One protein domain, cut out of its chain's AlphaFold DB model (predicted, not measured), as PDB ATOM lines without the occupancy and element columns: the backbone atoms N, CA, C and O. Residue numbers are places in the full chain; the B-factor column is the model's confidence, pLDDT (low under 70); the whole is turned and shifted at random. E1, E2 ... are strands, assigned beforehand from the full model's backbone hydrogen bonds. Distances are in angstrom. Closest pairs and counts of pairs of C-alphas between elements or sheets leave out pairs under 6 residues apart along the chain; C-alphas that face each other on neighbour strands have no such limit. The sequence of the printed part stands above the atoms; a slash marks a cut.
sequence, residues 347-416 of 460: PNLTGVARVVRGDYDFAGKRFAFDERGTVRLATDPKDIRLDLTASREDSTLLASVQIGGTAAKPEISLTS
ATOM      1  N   PRO A 347     -32.771  48.569  -0.767       88.88
ATOM      2  CA  PRO A 347     -31.724  47.713  -0.231       88.88
ATOM      3  C   PRO A 347     -32.327  46.568   0.588       88.88
ATOM      4  O   PRO A 347     -33.247  46.757   1.385       88.88
ATOM      5  N   ASN A 348     -31.778  45.366   0.427       93.06
ATOM      6  CA  ASN A 348     -32.175  44.188   1.192       93.06
ATOM      7  C   ASN A 348     -31.047  43.758   2.138       93.06
ATOM      8  O   ASN A 348     -30.080  43.137   1.702       93.06
ATOM      9  N   LEU A 349     -31.171  44.092   3.420       93.69
ATOM     10  CA  LEU A 349     -30.259  43.664   4.473       93.69
ATOM     11  C   LEU A 349     -30.733  42.332   5.054       93.69
ATOM     12  O   LEU A 349     -31.856  42.220   5.536       93.69
ATOM     13  N   THR A 350     -29.845  41.345   5.090       95.69
ATOM     14  CA  THR A 350     -30.078  40.058   5.759       95.69
ATOM     15  C   THR A 350     -28.847  39.664   6.561       95.69
ATOM     16  O   THR A 350     -27.730  39.993   6.177       95.69
ATOM     17  N   GLY A 351     -29.016  38.978   7.691       95.69
ATOM     18  CA  GLY A 351     -27.873  38.548   8.495       95.69
ATOM     19  C   GLY A 351     -28.209  38.277   9.948       95.69
ATOM     20  O   GLY A 351     -29.378  38.244  10.342       95.69
ATOM     21  N   VAL A 352     -27.166  38.092  10.751       96.56
ATOM     22  CA  VAL A 352     -27.270  37.886  12.195       96.56
ATOM     23  C   VAL A 352     -26.231  38.744  12.904       96.56
ATOM     24  O   VAL A 352     -25.043  38.690  12.585       96.56
ATOM     25  N   ALA A 353     -26.680  39.501  13.900       96.06
ATOM     26  CA  ALA A 353     -25.811  40.084  14.908       96.06
ATOM     27  C   ALA A 353     -25.854  39.228  16.180       96.06
ATOM     28  O   ALA A 353     -26.911  38.711  16.544       96.06
ATOM     29  N   ARG A 354     -24.714  39.043  16.846       96.62
ATOM     30  CA  ARG A 354     -24.634  38.278  18.104       96.62
ATOM     31  C   ARG A 354     -24.040  39.132  19.200       96.62
ATOM     32  O   ARG A 354     -23.102  39.885  18.929       96.62
ATOM     33  N   VAL A 355     -24.560  38.994  20.410       95.75
ATOM     34  CA  VAL A 355     -24.037  39.712  21.566       95.75
ATOM     35  C   VAL A 355     -22.621  39.236  21.867       95.75
ATOM     36  O   VAL A 355     -22.365  38.044  21.970       95.75
ATOM     37  N   VAL A 356     -21.694  40.183  21.989       95.31
ATOM     38  CA  VAL A 356     -20.337  39.923  22.487       95.31
ATOM     39  C   VAL A 356     -20.293  40.194  23.983       95.31
ATOM     40  O   VAL A 356     -19.739  39.411  24.738       95.31
ATOM     41  N   ARG A 357     -20.859  41.328  24.401       94.50
ATOM     42  CA  ARG A 357     -21.013  41.730  25.803       94.50
ATOM     43  C   ARG A 357     -21.951  42.923  25.892       94.50
ATOM     44  O   ARG A 357     -22.164  43.616  24.900       94.50
ATOM     45  N   GLY A 358     -22.432  43.221  27.085       92.94
ATOM     46  CA  GLY A 358     -23.188  44.437  27.331       92.94
ATOM     47  C   GLY A 358     -24.055  44.318  28.559       92.94
ATOM     48  O   GLY A 358     -24.105  43.271  29.209       92.94
ATOM     49  N   ASP A 359     -24.776  45.390  28.820       91.50
ATOM     50  CA  ASP A 359     -25.766  45.438  29.868       91.50
ATOM     51  C   ASP A 359     -27.047  46.136  29.414       91.50
ATOM     52  O   ASP A 359     -27.081  46.928  28.470       91.50
ATOM     53  N   TYR A 360     -28.127  45.776  30.090       89.12
ATOM     54  CA  TYR A 360     -29.424  46.403  29.973       89.12
ATOM     55  C   TYR A 360     -29.763  47.072  31.300       89.12
ATOM     56  O   TYR A 360     -29.907  46.397  32.322       89.12
ATOM     57  N   ASP A 361     -29.881  48.395  31.295       85.44
ATOM     58  CA  ASP A 361     -30.443  49.149  32.405       85.44
ATOM     59  C   ASP A 361     -31.966  49.072  32.356       85.44
ATOM     60  O   ASP A 361     -32.620  49.576  31.438       85.44
ATOM     61  N   PHE A 362     -32.527  48.450  33.383       79.88
ATOM     62  CA  PHE A 362     -33.953  48.418  33.610       79.88
ATOM     63  C   PHE A 362     -34.270  49.035  34.969       79.88
ATOM     64  O   PHE A 362     -33.947  48.468  36.016       79.88
ATOM     65  N   ALA A 363     -34.903  50.212  34.939       74.88
ATOM     66  CA  ALA A 363     -35.289  50.983  36.122       74.88
ATOM     67  C   ALA A 363     -34.118  51.206  37.110       74.88
ATOM     68  O   ALA A 363     -34.268  51.077  38.327       74.88
ATOM     69  N   GLY A 364     -32.939  51.548  36.571       77.69
ATOM     70  CA  GLY A 364     -31.731  51.869  37.336       77.69
ATOM     71  C   GLY A 364     -30.947  50.649  37.817       77.69
ATOM     72  O   GLY A 364     -30.053  50.784  38.658       77.69
ATOM     73  N   LYS A 365     -31.300  49.449  37.342       82.75
ATOM     74  CA  LYS A 365     -30.610  48.192  37.638       82.75
ATOM     75  C   LYS A 365     -30.031  47.597  36.364       82.75
ATOM     76  O   LYS A 365     -30.739  47.456  35.374       82.75
ATOM     77  N   ARG A 366     -28.763  47.190  36.418       89.31
ATOM     78  CA  ARG A 366     -28.038  46.641  35.266       89.31
ATOM     79  C   ARG A 366     -28.167  45.121  35.222       89.31
ATOM     80  O   ARG A 366     -27.846  44.447  36.198       89.31
ATOM     81  N   PHE A 367     -28.615  44.605  34.088       90.25
ATOM     82  CA  PHE A 367     -28.666  43.186  33.751       90.25
ATOM     83  C   PHE A 367     -27.595  42.895  32.703       90.25
ATOM     84  O   PHE A 367     -27.553  43.575  31.686       90.25
ATOM     85  N   ALA A 368     -26.735  41.908  32.922       93.50
ATOM     86  CA  ALA A 368     -25.698  41.535  31.964       93.50
ATOM     87  C   ALA A 368     -26.292  40.670  30.845       93.50
ATOM     88  O   ALA A 368     -27.009  39.714  31.130       93.50
ATOM     89  N   PHE A 369     -26.004  40.982  29.582       93.88
ATOM     90  CA  PHE A 369     -26.474  40.160  28.465       93.88
ATOM     91  C   PHE A 369     -25.759  38.803  28.389       93.88
ATOM     92  O   PHE A 369     -24.549  38.715  28.590       93.88
ATOM     93  N   ASP A 370     -26.507  37.764  28.020       92.25
ATOM     94  CA  ASP A 370     -25.984  36.457  27.624       92.25
ATOM     95  C   ASP A 370     -25.349  36.553  26.223       92.25
ATOM     96  O   ASP A 370     -25.950  37.071  25.277       92.25
ATOM     97  N   GLU A 371     -24.139  36.012  26.080       90.31
ATOM     98  CA  GLU A 371     -23.380  35.938  24.824       90.31
ATOM     99  C   GLU A 371     -24.090  35.105  23.739       90.31
ATOM    100  O   GLU A 371     -23.798  35.224  22.548       90.31
ATOM    101  N   ARG A 372     -25.058  34.262  24.119       91.12
ATOM    102  CA  ARG A 372     -25.913  33.515  23.182       91.12
ATOM    103  C   ARG A 372     -26.990  34.377  22.529       91.12
ATOM    104  O   ARG A 372     -27.644  33.896  21.606       91.12
ATOM    105  N   GLY A 373     -27.180  35.615  22.987       91.62
ATOM    106  CA  GLY A 373     -28.165  36.533  22.430       91.62
ATOM    107  C   GLY A 373     -27.917  36.809  20.946       91.62
ATOM    108  O   GLY A 373     -26.791  37.099  20.527       91.62
ATOM    109  N   THR A 374     -28.974  36.745  20.138       94.94
ATOM    110  CA  THR A 374     -28.905  37.002  18.697       94.94
ATOM    111  C   THR A 374     -29.973  37.985  18.231       94.94
ATOM    112  O   THR A 374     -31.068  38.085  18.779       94.94
ATOM    113  N   VAL A 375     -29.643  38.724  17.175       93.56
ATOM    114  CA  VAL A 375     -30.568  39.587  16.445       93.56
ATOM    115  C   VAL A 375     -30.528  39.180  14.984       93.56
ATOM    116  O   VAL A 375     -29.494  39.295  14.323       93.56
ATOM    117  N   ARG A 376     -31.656  38.706  14.460       95.62
ATOM    118  CA  ARG A 376     -31.785  38.376  13.040       95.62
ATOM    119  C   ARG A 376     -32.170  39.638  12.280       95.62
ATOM    120  O   ARG A 376     -33.256  40.173  12.495       95.62
ATOM    121  N   LEU A 377     -31.280  40.099  11.411       94.00
ATOM    122  CA  LEU A 377     -31.397  41.366  10.696       94.00
ATOM    123  C   LEU A 377     -32.288  41.239   9.457       94.00
ATOM    124  O   LEU A 377     -32.317  40.200   8.793       94.00
ATOM    125  N   ALA A 378     -32.989  42.329   9.167       91.88
ATOM    126  CA  ALA A 378     -33.847  42.548   8.011       91.88
ATOM    127  C   ALA A 378     -33.843  44.053   7.678       91.88
ATOM    128  O   ALA A 378     -33.498  44.860   8.545       91.88
ATOM    129  N   THR A 379     -34.248  44.441   6.465       88.00
ATOM    130  CA  THR A 379     -34.422  45.865   6.117       88.00
ATOM    131  C   THR A 379     -35.570  46.516   6.896       88.00
ATOM    132  O   THR A 379     -35.407  47.626   7.395       88.00
ATOM    133  N   ASP A 380     -36.729  45.851   7.011       86.88
ATOM    134  CA  ASP A 380     -37.877  46.383   7.759       86.88
ATOM    135  C   ASP A 380     -37.735  46.044   9.259       86.88
ATOM    136  O   ASP A 380     -37.610  44.863   9.611       86.88
ATOM    137  N   PRO A 381     -37.807  47.033  10.173       82.62
ATOM    138  CA  PRO A 381     -37.819  46.799  11.618       82.62
ATOM    139  C   PRO A 381     -38.877  45.797  12.113       82.62
ATOM    140  O   PRO A 381     -38.705  45.193  13.174       82.62
ATOM    141  N   LYS A 382     -39.972  45.594  11.373       88.50
ATOM    142  CA  LYS A 382     -41.007  44.589  11.677       88.50
ATOM    143  C   LYS A 382     -40.532  43.154  11.447       88.50
ATOM    144  O   LYS A 382     -41.078  42.235  12.051       88.50
ATOM    145  N   ASP A 383     -39.513  42.961  10.617       90.75
ATOM    146  CA  ASP A 383     -38.969  41.644  10.279       90.75
ATOM    147  C   ASP A 383     -37.684  41.309  11.045       90.75
ATOM    148  O   ASP A 383     -37.296  40.133  11.121       90.75
ATOM    149  N   ILE A 384     -37.050  42.315  11.658       91.75
ATOM    150  CA  ILE A 384     -35.917  42.127  12.568       91.75
ATOM    151  C   ILE A 384     -36.408  41.357  13.791       91.75
ATOM    152  O   ILE A 384     -37.317  41.820  14.478       91.75
ATOM    153  N   ARG A 385     -35.815  40.194  14.078       93.56
ATOM    154  CA  ARG A 385     -36.178  39.367  15.241       93.56
ATOM    155  C   ARG A 385     -35.145  39.508  16.343       93.56
ATOM    156  O   ARG A 385     -33.950  39.388  16.077       93.56
ATOM    157  N   LEU A 386     -35.634  39.741  17.554       91.50
ATOM    158  CA  LEU A 386     -34.827  39.850  18.762       91.50
ATOM    159  C   LEU A 386     -34.918  38.531  19.529       91.50
ATOM    160  O   LEU A 386     -36.015  38.006  19.707       91.50
ATOM    161  N   ASP A 387     -33.777  38.008  19.957       93.25
ATOM    162  CA  ASP A 387     -33.676  36.895  20.898       93.25
ATOM    163  C   ASP A 387     -32.508  37.186  21.839       93.25
ATOM    164  O   ASP A 387     -31.371  36.759  21.628       93.25
ATOM    165  N   LEU A 388     -32.767  38.043  22.824       91.81
ATOM    166  CA  LEU A 388     -31.764  38.513  23.769       91.81
ATOM    167  C   LEU A 388     -32.197  38.137  25.179       91.81
ATOM    168  O   LEU A 388     -33.353  38.318  25.559       91.81
ATOM    169  N   THR A 389     -31.255  37.657  25.979       92.12
ATOM    170  CA  THR A 389     -31.472  37.405  27.405       92.12
ATOM    171  C   THR A 389     -30.450  38.205  28.188       92.12
ATOM    172  O   THR A 389     -29.271  38.178  27.852       92.12
ATOM    173  N   ALA A 390     -30.893  38.922  29.215       91.62
ATOM    174  CA  ALA A 390     -30.024  39.605  30.160       91.62
ATOM    175  C   ALA A 390     -30.352  39.142  31.577       91.62
ATOM    176  O   ALA A 390     -31.523  39.050  31.935       91.62
ATOM    177  N   SER A 391     -29.346  38.842  32.387       92.06
ATOM    178  CA  SER A 391     -29.528  38.319  33.737       92.06
ATOM    179  C   SER A 391     -28.811  39.163  34.782       92.06
ATOM    180  O   SER A 391     -27.847  39.881  34.513       92.06
ATOM    181  N   ARG A 392     -29.328  39.106  36.003       89.31
ATOM    182  CA  ARG A 392     -28.743  39.724  37.181       89.31
ATOM    183  C   ARG A 392     -28.852  38.755  38.342       89.31
ATOM    184  O   ARG A 392     -29.944  38.297  38.675       89.31
ATOM    185  N   GLU A 393     -27.715  38.461  38.948       87.56
ATOM    186  CA  GLU A 393     -27.628  37.648  40.152       87.56
ATOM    187  C   GLU A 393     -27.570  38.572  41.372       87.56
ATOM    188  O   GLU A 393     -26.674  39.408  41.484       87.56
ATOM    189  N   ASP A 394     -28.552  38.444  42.262       81.12
ATOM    190  CA  ASP A 394     -28.575  39.089  43.574       81.12
ATOM    191  C   ASP A 394     -28.483  38.005  44.669       81.12
ATOM    192  O   ASP A 394     -28.626  36.811  44.406       81.12
ATOM    193  N   SER A 395     -28.272  38.392  45.932       75.44
ATOM    194  CA  SER A 395     -28.049  37.440  47.039       75.44
ATOM    195  C   SER A 395     -29.213  36.477  47.314       75.44
ATOM    196  O   SER A 395     -29.033  35.492  48.026       75.44
ATOM    197  N   THR A 396     -30.414  36.783  46.815       75.75
ATOM    198  CA  THR A 396     -31.647  36.028  47.085       75.75
ATOM    199  C   THR A 396     -32.257  35.371  45.848       75.75
ATOM    200  O   THR A 396     -33.067  34.457  46.008       75.75
ATOM    201  N   LEU A 397     -31.907  35.811  44.632       84.38
ATOM    202  CA  LEU A 397     -32.491  35.313  43.383       84.38
ATOM    203  C   LEU A 397     -31.631  35.645  42.157       84.38
ATOM    204  O   LEU A 397     -30.929  36.655  42.123       84.38
ATOM    205  N   LEU A 398     -31.780  34.833  41.110       87.19
ATOM    206  CA  LEU A 398     -31.311  35.133  39.757       87.19
ATOM    207  C   LEU A 398     -32.487  35.661  38.928       87.19
ATOM    208  O   LEU A 398     -33.420  34.906  38.662       87.19
ATOM    209  N   ALA A 399     -32.458  36.928  38.522       88.38
ATOM    210  CA  ALA A 399     -33.476  37.534  37.664       88.38
ATOM    211  C   ALA A 399     -33.000  37.559  36.213       88.38
ATOM    212  O   ALA A 399     -31.872  37.958  35.940       88.38
ATOM    213  N   SER A 400     -33.878  37.200  35.281       88.88
ATOM    214  CA  SER A 400     -33.592  37.194  33.848       88.88
ATOM    215  C   SER A 400     -34.671  37.948  33.079       88.88
ATOM    216  O   SER A 400     -35.863  37.653  33.194       88.88
ATOM    217  N   VAL A 401     -34.241  38.909  32.270       87.19
ATOM    218  CA  VAL A 401     -35.042  39.657  31.304       87.19
ATOM    219  C   VAL A 401     -34.840  39.025  29.931       87.19
ATOM    220  O   VAL A 401     -33.726  39.000  29.414       87.19
ATOM    221  N   GLN A 402     -35.914  38.526  29.334       88.25
ATOM    222  CA  GLN A 402     -35.926  38.062  27.949       88.25
ATOM    223  C   GLN A 402     -36.538  39.148  27.069       88.25
ATOM    224  O   GLN A 402     -37.627  39.645  27.363       88.25
ATOM    225  N   ILE A 403     -35.837  39.505  25.997       88.06
ATOM    226  CA  ILE A 403     -36.242  40.499  25.006       88.06
ATOM    227  C   ILE A 403     -36.421  39.759  23.680       88.06
ATOM    228  O   ILE A 403     -35.450  39.390  23.015       88.06
ATOM    229  N   GLY A 404     -37.682  39.525  23.334       88.44
ATOM    230  CA  GLY A 404     -38.115  38.801  22.149       88.44
ATOM    231  C   GLY A 404     -38.894  39.676  21.166       88.44
ATOM    232  O   GLY A 404     -38.943  40.905  21.272       88.44
ATOM    233  N   GLY A 405     -39.565  39.028  20.215       88.31
ATOM    234  CA  GLY A 405     -40.461  39.694  19.272       88.31
ATOM    235  C   GLY A 405     -39.726  40.350  18.103       88.31
ATOM    236  O   GLY A 405     -38.776  39.787  17.547       88.31
ATOM    237  N   THR A 406     -40.211  41.517  17.678       88.88
ATOM    238  CA  THR A 406     -39.659  42.256  16.527       88.88
ATOM    239  C   THR A 406     -39.013  43.559  16.976       88.88
ATOM    240  O   THR A 406     -39.412  44.099  18.003       88.88
ATOM    241  N   ALA A 407     -38.074  44.127  16.215       84.06
ATOM    242  CA  ALA A 407     -37.522  45.440  16.576       84.06
ATOM    243  C   ALA A 407     -38.597  46.547  16.596       84.06
ATOM    244  O   ALA A 407     -38.502  47.478  17.392       84.06
ATOM    245  N   ALA A 408     -39.649  46.425  15.776       83.56
ATOM    246  CA  ALA A 408     -40.798  47.337  15.784       83.56
ATOM    247  C   ALA A 408     -41.753  47.138  16.979       83.56
ATOM    248  O   ALA A 408     -42.416  48.083  17.404       83.56
ATOM    249  N   LYS A 409     -41.871  45.907  17.488       85.50
ATOM    250  CA  LYS A 409     -42.706  45.529  18.639       85.50
ATOM    251  C   LYS A 409     -41.942  44.527  19.510       85.50
ATOM    252  O   LYS A 409     -42.156  43.318  19.368       85.50
ATOM    253  N   PRO A 410     -41.012  45.015  20.341       81.88
ATOM    254  CA  PRO A 410     -40.252  44.173  21.253       81.88
ATOM    255  C   PRO A 410     -41.148  43.670  22.389       81.88
ATOM    256  O   PRO A 410     -41.942  44.425  22.953       81.88
ATOM    257  N   GLU A 411     -41.004  42.396  22.733       84.31
ATOM    258  CA  GLU A 411     -41.708  41.758  23.844       84.31
ATOM    259  C   GLU A 411     -40.719  41.520  24.979       84.31
ATOM    260  O   GLU A 411     -39.715  40.835  24.799       84.31
ATOM    261  N   ILE A 412     -40.986  42.095  26.151       82.06
ATOM    262  CA  ILE A 412     -40.106  41.974  27.314       82.06
ATOM    263  C   ILE A 412     -40.793  41.105  28.358       82.06
ATOM    264  O   ILE A 412     -41.903  41.403  28.804       82.06
ATOM    265  N   SER A 413     -40.120  40.040  28.782       84.38
ATOM    266  CA  SER A 413     -40.585  39.194  29.875       84.38
ATOM    267  C   SER A 413     -39.531  39.101  30.972       84.38
ATOM    268  O   SER A 413     -38.342  38.944  30.706       84.38
ATOM    269  N   LEU A 414     -39.974  39.242  32.220       83.50
ATOM    270  CA  LEU A 414     -39.133  39.120  33.404       83.50
ATOM    271  C   LEU A 414     -39.416  37.772  34.067       83.50
ATOM    272  O   LEU A 414     -40.576  37.414  34.290       83.50
ATOM    273  N   THR A 415     -38.350  37.041  34.373       86.06
ATOM    274  CA  THR A 415     -38.367  35.712  34.996       86.06
ATOM    275  C   THR A 415     -37.344  35.656  36.128       86.06
ATOM    276  O   THR A 415     -36.449  36.498  36.196       86.06
ATOM    277  N   SER A 416     -37.469  34.685  37.033       87.88
ATOM    278  CA  SER A 416     -36.508  34.486  38.119       87.88
ATOM    279  C   SER A 416     -36.288  33.013  38.436       87.88
ATOM    280  O   SER A 416     -37.157  32.178  38.191       87.88
TER     281      SER A 416
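This is residues 347 to 416 of the 460 residues of an uncharacterized protein of Phenylobacterium zucineum (UniProt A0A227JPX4). The model is one twisted, elongated sheet of six strands: E4, E5 and E6 lie side by side as a slab, and on the far side of E4 the short strands E2 and E3 join it to the long, sharply bent strand E1. The first part of E1 makes one end of the length, and the turn between E4 and E5 makes the other. The printed part has 70 residues with no named helix and six named strands, E1 to E6 in chain order; the class is all strand, and the sheet is branched, with each neighbour pair antiparallel. It is only just compact, close to loose, with a radius of gyration of the C-alphas of 13.3 A, and its spans are 48 by 22 by 18 A, a rod.

Find C-alpha 347 at (-31.724, 47.713, -0.231); from there E1, residues 347 to 362, runs 33.9 A and bends by 88 degrees at residue 357. Next come E2, residues 365 to 369, and E3, residues 374 to 377. Look for E4, residues 385 to 393, from C-alpha 385 at (-36.178, 39.367, 15.241) over 26.4 A. E5, residues 398 to 405, runs 22.9 A, and E6, residues 410 to 416, runs 19.8 A to C-alpha 416 at (-36.508, 34.486, 38.119).

Begin at E1, whose pairing is staggered: residues 351 to 354 pair with E3, with N 353 and O 375 2.9 A apart, and residues 359 to 362 pair with E2 in a hairpin, with N 360 and O 367 2.8 A apart. E2 and E3 are apart. Both lie on one side of E4, E3 beside residues 385 to 387 and E2 beside residues 389 to 392. Look at N 368 and O 391, 2.8 A, for E2 and E4, and at N 374 and O 387, 2.8 A, for the hairpin of E3 and E4. On the other side of E4 lies E5, also in a hairpin with it, at 171 degrees between directions; N 401 and O 390 are 2.7 A apart. E5 and the edge strand E6 form a hairpin too, with N 402 and O 413 2.8 A apart. E3, E4, E5 and E6 form a meander, each strand the antiparallel neighbour of the one before. E1 is apart from E5 and E6.

The C-alphas farthest apart are those of Pro 347 and Thr 396, at 48.7 A. The printed part has no cut. The link from E3 to E4, seven residues, is short; the other four are tight. Mean pLDDT of the printed part is 88.9, and no printed residue is under 70.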